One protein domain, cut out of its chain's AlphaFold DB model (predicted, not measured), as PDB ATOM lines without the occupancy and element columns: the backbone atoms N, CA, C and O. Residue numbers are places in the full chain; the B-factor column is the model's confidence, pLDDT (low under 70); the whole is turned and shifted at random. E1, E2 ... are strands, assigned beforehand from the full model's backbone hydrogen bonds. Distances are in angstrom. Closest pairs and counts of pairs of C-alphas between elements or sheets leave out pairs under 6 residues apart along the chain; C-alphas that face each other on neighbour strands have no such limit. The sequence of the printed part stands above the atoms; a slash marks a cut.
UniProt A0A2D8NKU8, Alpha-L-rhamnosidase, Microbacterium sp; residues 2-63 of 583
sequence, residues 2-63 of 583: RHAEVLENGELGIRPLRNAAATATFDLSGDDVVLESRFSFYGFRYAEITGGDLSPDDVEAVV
ATOM      1  N   ARG A   2      -2.889  32.726  38.804       97.31
ATOM      2  CA  ARG A   2      -2.118  33.769  38.102       97.31
ATOM      3  C   ARG A   2      -2.248  33.563  36.597       97.31
ATOM      4  O   ARG A   2      -2.295  32.415  36.169       97.31
ATOM      5  N   HIS A   3      -2.277  34.634  35.812       98.31
ATOM      6  CA  HIS A   3      -2.536  34.563  34.371       98.31
ATOM      7  C   HIS A   3      -1.422  35.246  33.569       98.31
ATOM      8  O   HIS A   3      -0.921  36.287  33.992       98.31
ATOM      9  N   ALA A   4      -1.049  34.681  32.418       98.31
ATOM     10  CA  ALA A   4      -0.102  35.283  31.478       98.31
ATOM     11  C   ALA A   4      -0.407  34.902  30.018       98.31
ATOM     12  O   ALA A   4      -1.005  33.864  29.723       98.31
ATOM     13  N   GLU A   5       0.027  35.741  29.078       98.62
ATOM     14  CA  GLU A   5      -0.135  35.487  27.640       98.62
ATOM     15  C   GLU A   5       0.842  34.433  27.109       98.62
ATOM     16  O   GLU A   5       0.496  33.658  26.219       98.62
ATOM     17  N   VAL A   6       2.055  34.388  27.667       98.19
ATOM     18  CA  VAL A   6       3.157  33.542  27.193       98.19
ATOM     19  C   VAL A   6       3.879  32.853  28.346       98.19
ATOM     20  O   VAL A   6       3.754  33.244  29.509       98.19
ATOM     21  N   LEU A   7       4.662  31.833  27.996       97.25
ATOM     22  CA  LEU A   7       5.665  31.244  28.873       97.25
ATOM     23  C   LEU A   7       7.051  31.749  28.465       97.25
ATOM     24  O   LEU A   7       7.328  31.886  27.277       97.25
ATOM     25  N   GLU A   8       7.925  31.971  29.440       93.94
ATOM     26  CA  GLU A   8       9.339  32.280  29.237       93.94
ATOM     27  C   GLU A   8      10.161  31.371  30.158       93.94
ATOM     28  O   GLU A   8       9.923  31.312  31.364       93.94
ATOM     29  N   ASN A   9      11.096  30.602  29.592       92.81
ATOM     30  CA  ASN A   9      11.876  29.589  30.321       92.81
ATOM     31  C   ASN A   9      11.022  28.543  31.072       92.81
ATOM     32  O   ASN A   9      11.438  28.025  32.106       92.81
ATOM     33  N   GLY A  10       9.835  28.222  30.546       93.88
ATOM     34  CA  GLY A  10       8.901  27.260  31.144       93.88
ATOM     35  C   GLY A  10       8.016  27.825  32.260       93.88
ATOM     36  O   GLY A  10       7.156  27.105  32.755       93.88
ATOM     37  N   GLU A  11       8.177  29.101  32.612       96.19
ATOM     38  CA  GLU A  11       7.420  29.795  33.657       96.19
ATOM     39  C   GLU A  11       6.500  30.867  33.056       96.19
ATOM     40  O   GLU A  11       6.671  31.276  31.907       96.19
ATOM     41  N   LEU A  12       5.514  31.352  33.822       97.75
ATOM     42  CA  LEU A  12       4.631  32.431  33.361       97.75
ATOM     43  C   LEU A  12       5.427  33.717  33.060       97.75
ATOM     44  O   LEU A  12       6.063  34.291  33.949       97.75
ATOM     45  N   GLY A  13       5.315  34.228  31.831       97.06
ATOM     46  CA  GLY A  13       5.912  35.496  31.409       97.06
ATOM     47  C   GLY A  13       5.145  36.704  31.952       97.06
ATOM     48  O   GLY A  13       4.372  37.323  31.229       97.06
ATOM     49  N   ILE A  14       5.338  37.038  33.232       96.31
ATOM     50  CA  ILE A  14       4.556  38.078  33.934       96.31
ATOM     51  C   ILE A  14       5.178  39.480  33.908       96.31
ATOM     52  O   ILE A  14       4.480  40.451  34.179       96.31
ATOM     53  N   ARG A  15       6.467  39.622  33.559       95.75
ATOM     54  CA  ARG A  15       7.133  40.938  33.447       95.75
ATOM     55  C   ARG A  15       6.365  41.919  32.536       95.75
ATOM     56  O   ARG A  15       6.192  43.064  32.952       95.75
ATOM     57  N   PRO A  16       5.859  41.520  31.350       96.50
ATOM     58  CA  PRO A  16       5.135  42.432  30.460       96.50
ATOM     59  C   PRO A  16       3.783  42.921  31.000       96.50
ATOM     60  O   PRO A  16       3.224  43.876  30.472       96.50
ATOM     61  N   LEU A  17       3.261  42.311  32.073       97.31
ATOM     62  CA  LEU A  17       2.041  42.776  32.741       97.31
ATOM     63  C   LEU A  17       2.263  44.080  33.528       97.31
ATOM     64  O   LEU A  17       1.292  44.709  33.954       97.31
ATOM     65  N   ARG A  18       3.528  44.494  33.710       96.50
ATOM     66  CA  ARG A  18       3.944  45.673  34.478       96.50
ATOM     67  C   ARG A  18       3.346  45.638  35.890       96.50
ATOM     68  O   ARG A  18       3.640  44.712  36.642       96.50
ATOM     69  N   ASN A  19       2.517  46.614  36.269       96.44
ATOM     70  CA  ASN A  19       1.924  46.669  37.607       96.44
ATOM     71  C   ASN A  19       0.586  45.914  37.714       96.44
ATOM     72  O   ASN A  19      -0.006  45.874  38.796       96.44
ATOM     73  N   ALA A  20       0.089  45.295  36.636       97.38
ATOM     74  CA  ALA A  20      -1.105  44.462  36.707       97.38
ATOM     75  C   ALA A  20      -0.773  43.105  37.343       97.38
ATOM     76  O   ALA A  20      -0.120  42.257  36.746       97.38
ATOM     77  N   ALA A  21      -1.290  42.862  38.550       97.12
ATOM     78  CA  ALA A  21      -1.048  41.610  39.270       97.12
ATOM     79  C   ALA A  21      -1.623  40.361  38.569       97.12
ATOM     80  O   ALA A  21      -1.176  39.250  38.853       97.12
ATOM     81  N   ALA A  22      -2.657  40.528  37.729       97.19
ATOM     82  CA  ALA A  22      -3.346  39.468  36.975       97.19
ATOM     83  C   ALA A  22      -3.639  38.187  37.787       97.19
ATOM     84  O   ALA A  22      -3.498  37.062  37.302       97.19
ATOM     85  N   THR A  23      -4.037  38.362  39.049       97.25
ATOM     86  CA  THR A  23      -4.226  37.273  40.011       97.25
ATOM     87  C   THR A  23      -5.657  37.275  40.541       97.25
ATOM     88  O   THR A  23      -6.170  38.320  40.939       97.25
ATOM     89  N   ALA A  24      -6.284  36.099  40.568       95.94
ATOM     90  CA  ALA A  24      -7.552  35.844  41.246       95.94
ATOM     91  C   ALA A  24      -7.319  34.937  42.464       95.94
ATOM     92  O   ALA A  24      -6.646  33.905  42.346       95.94
ATOM     93  N   THR A  25      -7.896  35.301  43.610       94.94
ATOM     94  CA  THR A  25      -7.809  34.545  44.867       94.94
ATOM     95  C   THR A  25      -9.210  34.271  45.387       94.94
ATOM     96  O   THR A  25     -10.037  35.181  45.437       94.94
ATOM     97  N   PHE A  26      -9.456  33.027  45.784       92.69
ATOM     98  CA  PHE A  26     -10.725  32.575  46.338       92.69
ATOM     99  C   PHE A  26     -10.465  31.844  47.653       92.69
ATOM    100  O   PHE A  26      -9.577  30.994  47.716       92.69
ATOM    101  N   ASP A  27     -11.258  32.155  48.676       91.25
ATOM    102  CA  ASP A  27     -11.277  31.403  49.928       91.25
ATOM    103  C   ASP A  27     -12.318  30.283  49.812       91.25
ATOM    104  O   ASP A  27     -13.504  30.541  49.590       91.25
ATOM    105  N   LEU A  28     -11.872  29.029  49.921       88.56
ATOM    106  CA  LEU A  28     -12.727  27.857  49.721       88.56
ATOM    107  C   LEU A  28     -13.587  27.588  50.963       88.56
ATOM    108  O   LEU A  28     -13.069  27.525  52.079       88.56
ATOM    109  N   SER A  29     -14.892  27.368  50.770       83.88
ATOM    110  CA  SER A  29     -15.808  26.981  51.855       83.88
ATOM    111  C   SER A  29     -15.664  25.513  52.275       83.88
ATOM    112  O   SER A  29     -16.056  25.163  53.387       83.88
ATOM    113  N   GLY A  30     -15.094  24.670  51.404       80.56
ATOM    114  CA  GLY A  30     -14.980  23.218  51.583       80.56
ATOM    115  C   GLY A  30     -16.111  22.401  50.943       80.56
ATOM    116  O   GLY A  30     -16.037  21.177  50.976       80.56
ATOM    117  N   ASP A  31     -17.116  23.059  50.356       83.88
ATOM    118  CA  ASP A  31     -18.166  22.434  49.540       83.88
ATOM    119  C   ASP A  31     -17.799  22.483  48.045       83.88
ATOM    120  O   ASP A  31     -17.011  23.336  47.628       83.88
ATOM    121  N   ASP A  32     -18.429  21.633  47.227       85.75
ATOM    122  CA  ASP A  32     -18.325  21.706  45.764       85.75
ATOM    123  C   ASP A  32     -19.003  22.989  45.255       85.75
ATOM    124  O   ASP A  32     -20.231  23.126  45.286       85.75
ATOM    125  N   VAL A  33     -18.198  23.953  44.801       88.38
ATOM    126  CA  VAL A  33     -18.660  25.273  44.346       88.38
ATOM    127  C   VAL A  33     -17.949  25.713  43.069       88.38
ATOM    128  O   VAL A  33     -16.751  25.502  42.903       88.38
ATOM    129  N   VAL A  34     -18.684  26.390  42.182       91.19
ATOM    130  CA  VAL A  34     -18.117  27.045  40.994       91.19
ATOM    131  C   VAL A  34     -17.644  28.448  41.370       91.19
ATOM    132  O   VAL A  34     -18.406  29.238  41.936       91.19
ATOM    133  N   LEU A  35     -16.389  28.758  41.047       91.81
ATOM    134  CA  LEU A  35     -15.738  30.029  41.358       91.81
ATOM    135  C   LEU A  35     -15.424  30.787  40.068       91.81
ATOM    136  O   LEU A  35     -14.767  30.261  39.177       91.81
ATOM    137  N   GLU A  36     -15.860  32.043  39.991       93.81
ATOM    138  CA  GLU A  36     -15.646  32.907  38.828       93.81
ATOM    139  C   GLU A  36     -15.360  34.349  39.276       93.81
ATOM    140  O   GLU A  36     -15.980  34.863  40.214       93.81
ATOM    141  N   SER A  37     -14.414  35.017  38.607       92.44
ATOM    142  CA  SER A  37     -14.119  36.434  38.850       92.44
ATOM    143  C   SER A  37     -15.198  37.311  38.214       92.44
ATOM    144  O   SER A  37     -15.355  37.317  37.000       92.44
ATOM    145  N   ARG A  38     -15.947  38.071  39.025       92.06
ATOM    146  CA  ARG A  38     -17.095  38.868  38.538       92.06
ATOM    147  C   ARG A  38     -16.779  40.321  38.185       92.06
ATOM    148  O   ARG A  38     -17.540  40.948  37.460       92.06
ATOM    149  N   PHE A  39     -15.701  40.874  38.738       95.44
ATOM    150  CA  PHE A  39     -15.351  42.299  38.618       95.44
ATOM    151  C   PHE A  39     -13.921  42.505  38.105       95.44
ATOM    152  O   PHE A  39     -13.307  43.542  38.343       95.44
ATOM    153  N   SER A  40     -13.363  41.498  37.435       95.56
ATOM    154  CA  SER A  40     -12.050  41.572  36.804       95.56
ATOM    155  C   SER A  40     -12.022  40.700  35.556       95.56
ATOM    156  O   SER A  40     -12.832  39.789  35.414       95.56
ATOM    157  N   PHE A  41     -11.070  40.977  34.674       97.44
ATOM    158  CA  PHE A  41     -10.766  40.166  33.504       97.44
ATOM    159  C   PHE A  41      -9.256  40.175  33.255       97.44
ATOM    160  O   PHE A  41      -8.531  41.074  33.712       97.44
ATOM    161  N   TYR A  42      -8.786  39.173  32.519       97.94
ATOM    162  CA  TYR A  42      -7.372  38.944  32.246       97.94
ATOM    163  C   TYR A  42      -7.197  38.600  30.764       97.94
ATOM    164  O   TYR A  42      -7.960  37.799  30.232       97.94
ATOM    165  N   GLY A  43      -6.190  39.173  30.104       98.25
ATOM    166  CA  GLY A  43      -5.699  38.672  28.821       98.25
ATOM    167  C   GLY A  43      -4.670  37.571  29.061       98.25
ATOM    168  O   GLY A  43      -3.623  37.838  29.649       98.25
ATOM    169  N   PHE A  44      -4.975  36.329  28.681       98.56
ATOM    170  CA  PHE A  44      -4.088  35.196  28.942       98.56
ATOM    171  C   PHE A  44      -4.317  34.019  27.997       98.56
ATOM    172  O   PHE A  44      -5.390  33.851  27.423       98.56
ATOM    173  N   ARG A  45      -3.289  33.176  27.904       98.31
ATOM    174  CA  ARG A  45      -3.347  31.825  27.328       98.31
ATOM    175  C   ARG A  45      -2.942  30.766  28.351       98.31
ATOM    176  O   ARG A  45      -3.393  29.629  28.266       98.31
ATOM    177  N   TYR A  46      -2.110  31.146  29.318       98.12
ATOM    178  CA  TYR A  46      -1.601  30.278  30.369       98.12
ATOM    179  C   TYR A  46      -2.085  30.778  31.728       98.12
ATOM    180  O   TYR A  46      -2.085  31.982  31.998       98.12
ATOM    181  N   ALA A  47      -2.482  29.846  32.589       96.06
ATOM    182  CA  ALA A  47      -2.848  30.126  33.967       96.06
ATOM    183  C   ALA A  47      -2.135  29.147  34.905       96.06
ATOM    184  O   ALA A  47      -2.067  27.952  34.632       96.06
ATOM    185  N   GLU A  48      -1.619  29.660  36.018       95.38
ATOM    186  CA  GLU A  48      -1.108  28.851  37.121       95.38
ATOM    187  C   GLU A  48      -2.130  28.856  38.259       95.38
ATOM    188  O   GLU A  48      -2.521  29.912  38.775       95.38
ATOM    189  N   ILE A  49      -2.551  27.664  38.668       93.88
ATOM    190  CA  ILE A  49      -3.523  27.454  39.738       93.88
ATOM    191  C   ILE A  49      -2.804  26.784  40.905       93.88
ATOM    192  O   ILE A  49      -2.172  25.743  40.752       93.88
ATOM    193  N   THR A  50      -2.884  27.410  42.075       92.12
ATOM    194  CA  THR A  50      -2.280  26.923  43.315       92.12
ATOM    195  C   THR A  50      -3.357  26.788  44.386       92.12
ATOM    196  O   THR A  50      -4.150  27.707  44.596       92.12
ATOM    197  N   GLY A  51      -3.367  25.640  45.069       86.94
ATOM    198  CA  GLY A  51      -4.409  25.271  46.033       86.94
ATOM    199  C   GLY A  51      -5.618  24.578  45.389       86.94
ATOM    200  O   GLY A  51      -5.831  24.678  44.185       86.94
ATOM    201  N   GLY A  52      -6.398  23.873  46.215       81.00
ATOM    202  CA  GLY A  52      -7.489  22.997  45.764       81.00
ATOM    203  C   GLY A  52      -7.007  21.618  45.290       81.00
ATOM    204  O   GLY A  52      -5.825  21.430  45.007       81.00
ATOM    205  N   ASP A  53      -7.925  20.652  45.244       85.00
ATOM    206  CA  ASP A  53      -7.751  19.371  44.544       85.00
ATOM    207  C   ASP A  53      -8.492  19.500  43.208       85.00
ATOM    208  O   ASP A  53      -9.711  19.363  43.165       85.00
ATOM    209  N   LEU A  54      -7.777  19.925  42.162       85.69
ATOM    210  CA  LEU A  54      -8.347  20.268  40.857       85.69
ATOM    211  C   LEU A  54      -7.708  19.423  39.756       85.69
ATOM    212  O   LEU A  54      -6.485  19.269  39.697       85.69
ATOM    213  N   SER A  55      -8.543  18.936  38.848       89.56
ATOM    214  CA  SER A  55      -8.157  18.350  37.571       89.56
ATOM    215  C   SER A  55      -8.337  19.367  36.431       89.56
ATOM    216  O   SER A  55      -9.026  20.373  36.601       89.56
ATOM    217  N   PRO A  56      -7.746  19.139  35.243       87.38
ATOM    218  CA  PRO A  56      -7.981  20.001  34.084       87.38
ATOM    219  C   PRO A  56      -9.459  20.135  33.689       87.38
ATOM    220  O   PRO A  56      -9.837  21.173  33.156       87.38
ATOM    221  N   ASP A  57     -10.284  19.122  33.972       90.81
ATOM    222  CA  ASP A  57     -11.716  19.122  33.646       90.81
ATOM    223  C   ASP A  57     -12.533  20.044  34.575       90.81
ATOM    224  O   ASP A  57     -13.671  20.384  34.254       90.81
ATOM    225  N   ASP A  58     -11.951  20.491  35.694       91.88
ATOM    226  CA  ASP A  58     -12.577  21.413  36.652       91.88
ATOM    227  C   ASP A  58     -12.351  22.894  36.290       91.88
ATOM    228  O   ASP A  58     -12.800  23.793  37.006       91.88
ATOM    229  N   VAL A  59     -11.620  23.171  35.203       93.44
ATOM    230  CA  VAL A  59     -11.202  24.523  34.812       93.44
ATOM    231  C   VAL A  59     -11.769  24.890  33.447       93.44
ATOM    232  O   VAL A  59     -11.482  24.254  32.437       93.44
ATOM    233  N   GLU A  60     -12.502  25.998  33.403       94.94
ATOM    234  CA  GLU A  60     -13.039  26.580  32.175       94.94
ATOM    235  C   GLU A  60     -12.512  28.008  31.977       94.94
ATOM    236  O   GLU A  60     -12.493  28.819  32.904       94.94
ATOM    237  N   ALA A  61     -12.092  28.334  30.751       95.25
ATOM    238  CA  ALA A  61     -11.755  29.699  30.359       95.25
ATOM    239  C   ALA A  61     -12.971  30.371  29.702       95.25
ATOM    240  O   ALA A  61     -13.354  30.023  28.584       95.25
ATOM    241  N   VAL A  62     -13.553  31.364  30.377       96.50
ATOM    242  CA  VAL A  62     -14.696  32.133  29.867       96.50
ATOM    243  C   VAL A  62     -14.200  33.307  29.021       96.50
ATOM    244  O   VAL A  62     -13.508  34.199  29.511       96.50
ATOM    245  N   VAL A  63     -14.560  33.322  27.736       97.75
ATOM    246  CA  VAL A  63     -14.194  34.408  26.816       97.75
ATOM    247  C   VAL A  63     -15.175  35.569  26.969       97.75
ATOM    248  O   VAL A  63     -16.363  35.421  26.689       97.75
TER     249      VAL A  63
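This is residues 2 to 63 of the 583 residues of the protein "Alpha-L-rhamnosidase" of Microbacterium sp (UniProt A0A2D8NKU8). This model has little regular structure: loops with one tiny two-stranded ladder, E1 beside E2. From E1 the link runs out to a small turn near Asn 9, then to a far bend near Asp 31, and back to E2; residues 49 to 63 form a winding tail. The 62 printed residues hold two named strands, E1 then E2, antiparallel, and no named helix; the class is all strand, with 6 residues in named elements. The whole is only just compact, close to loose, with a radius of gyration of the C-alphas of 12.7 A and spans of 36 by 26 by 21 A.

E1, residues 2 to 4, begins at C-alpha 2 (-2.118, 33.769, 38.102) and measures 7.1 A. E2, residues 46 to 48, measures 6.9 A and ends at C-alpha 48 (-1.108, 28.851, 37.121).

E1 and E2 are antiparallel neighbours and a hairpin, their directions 159 degrees apart. C-alphas 3 and 47 face each other at 4.5 A. N 2 and O 48, 2.8 A apart, are within hydrogen-bond range. Residues 7 to 8 pair with residues 11 to 12, antiparallel.

The C-alphas of Asn 9 and Asp 31, the two farthest apart, are 36.4 A apart. The link from E1 to E2, 41 residues, is long. The printed part has no cut, and no printed residue is under 70 in pLDDT.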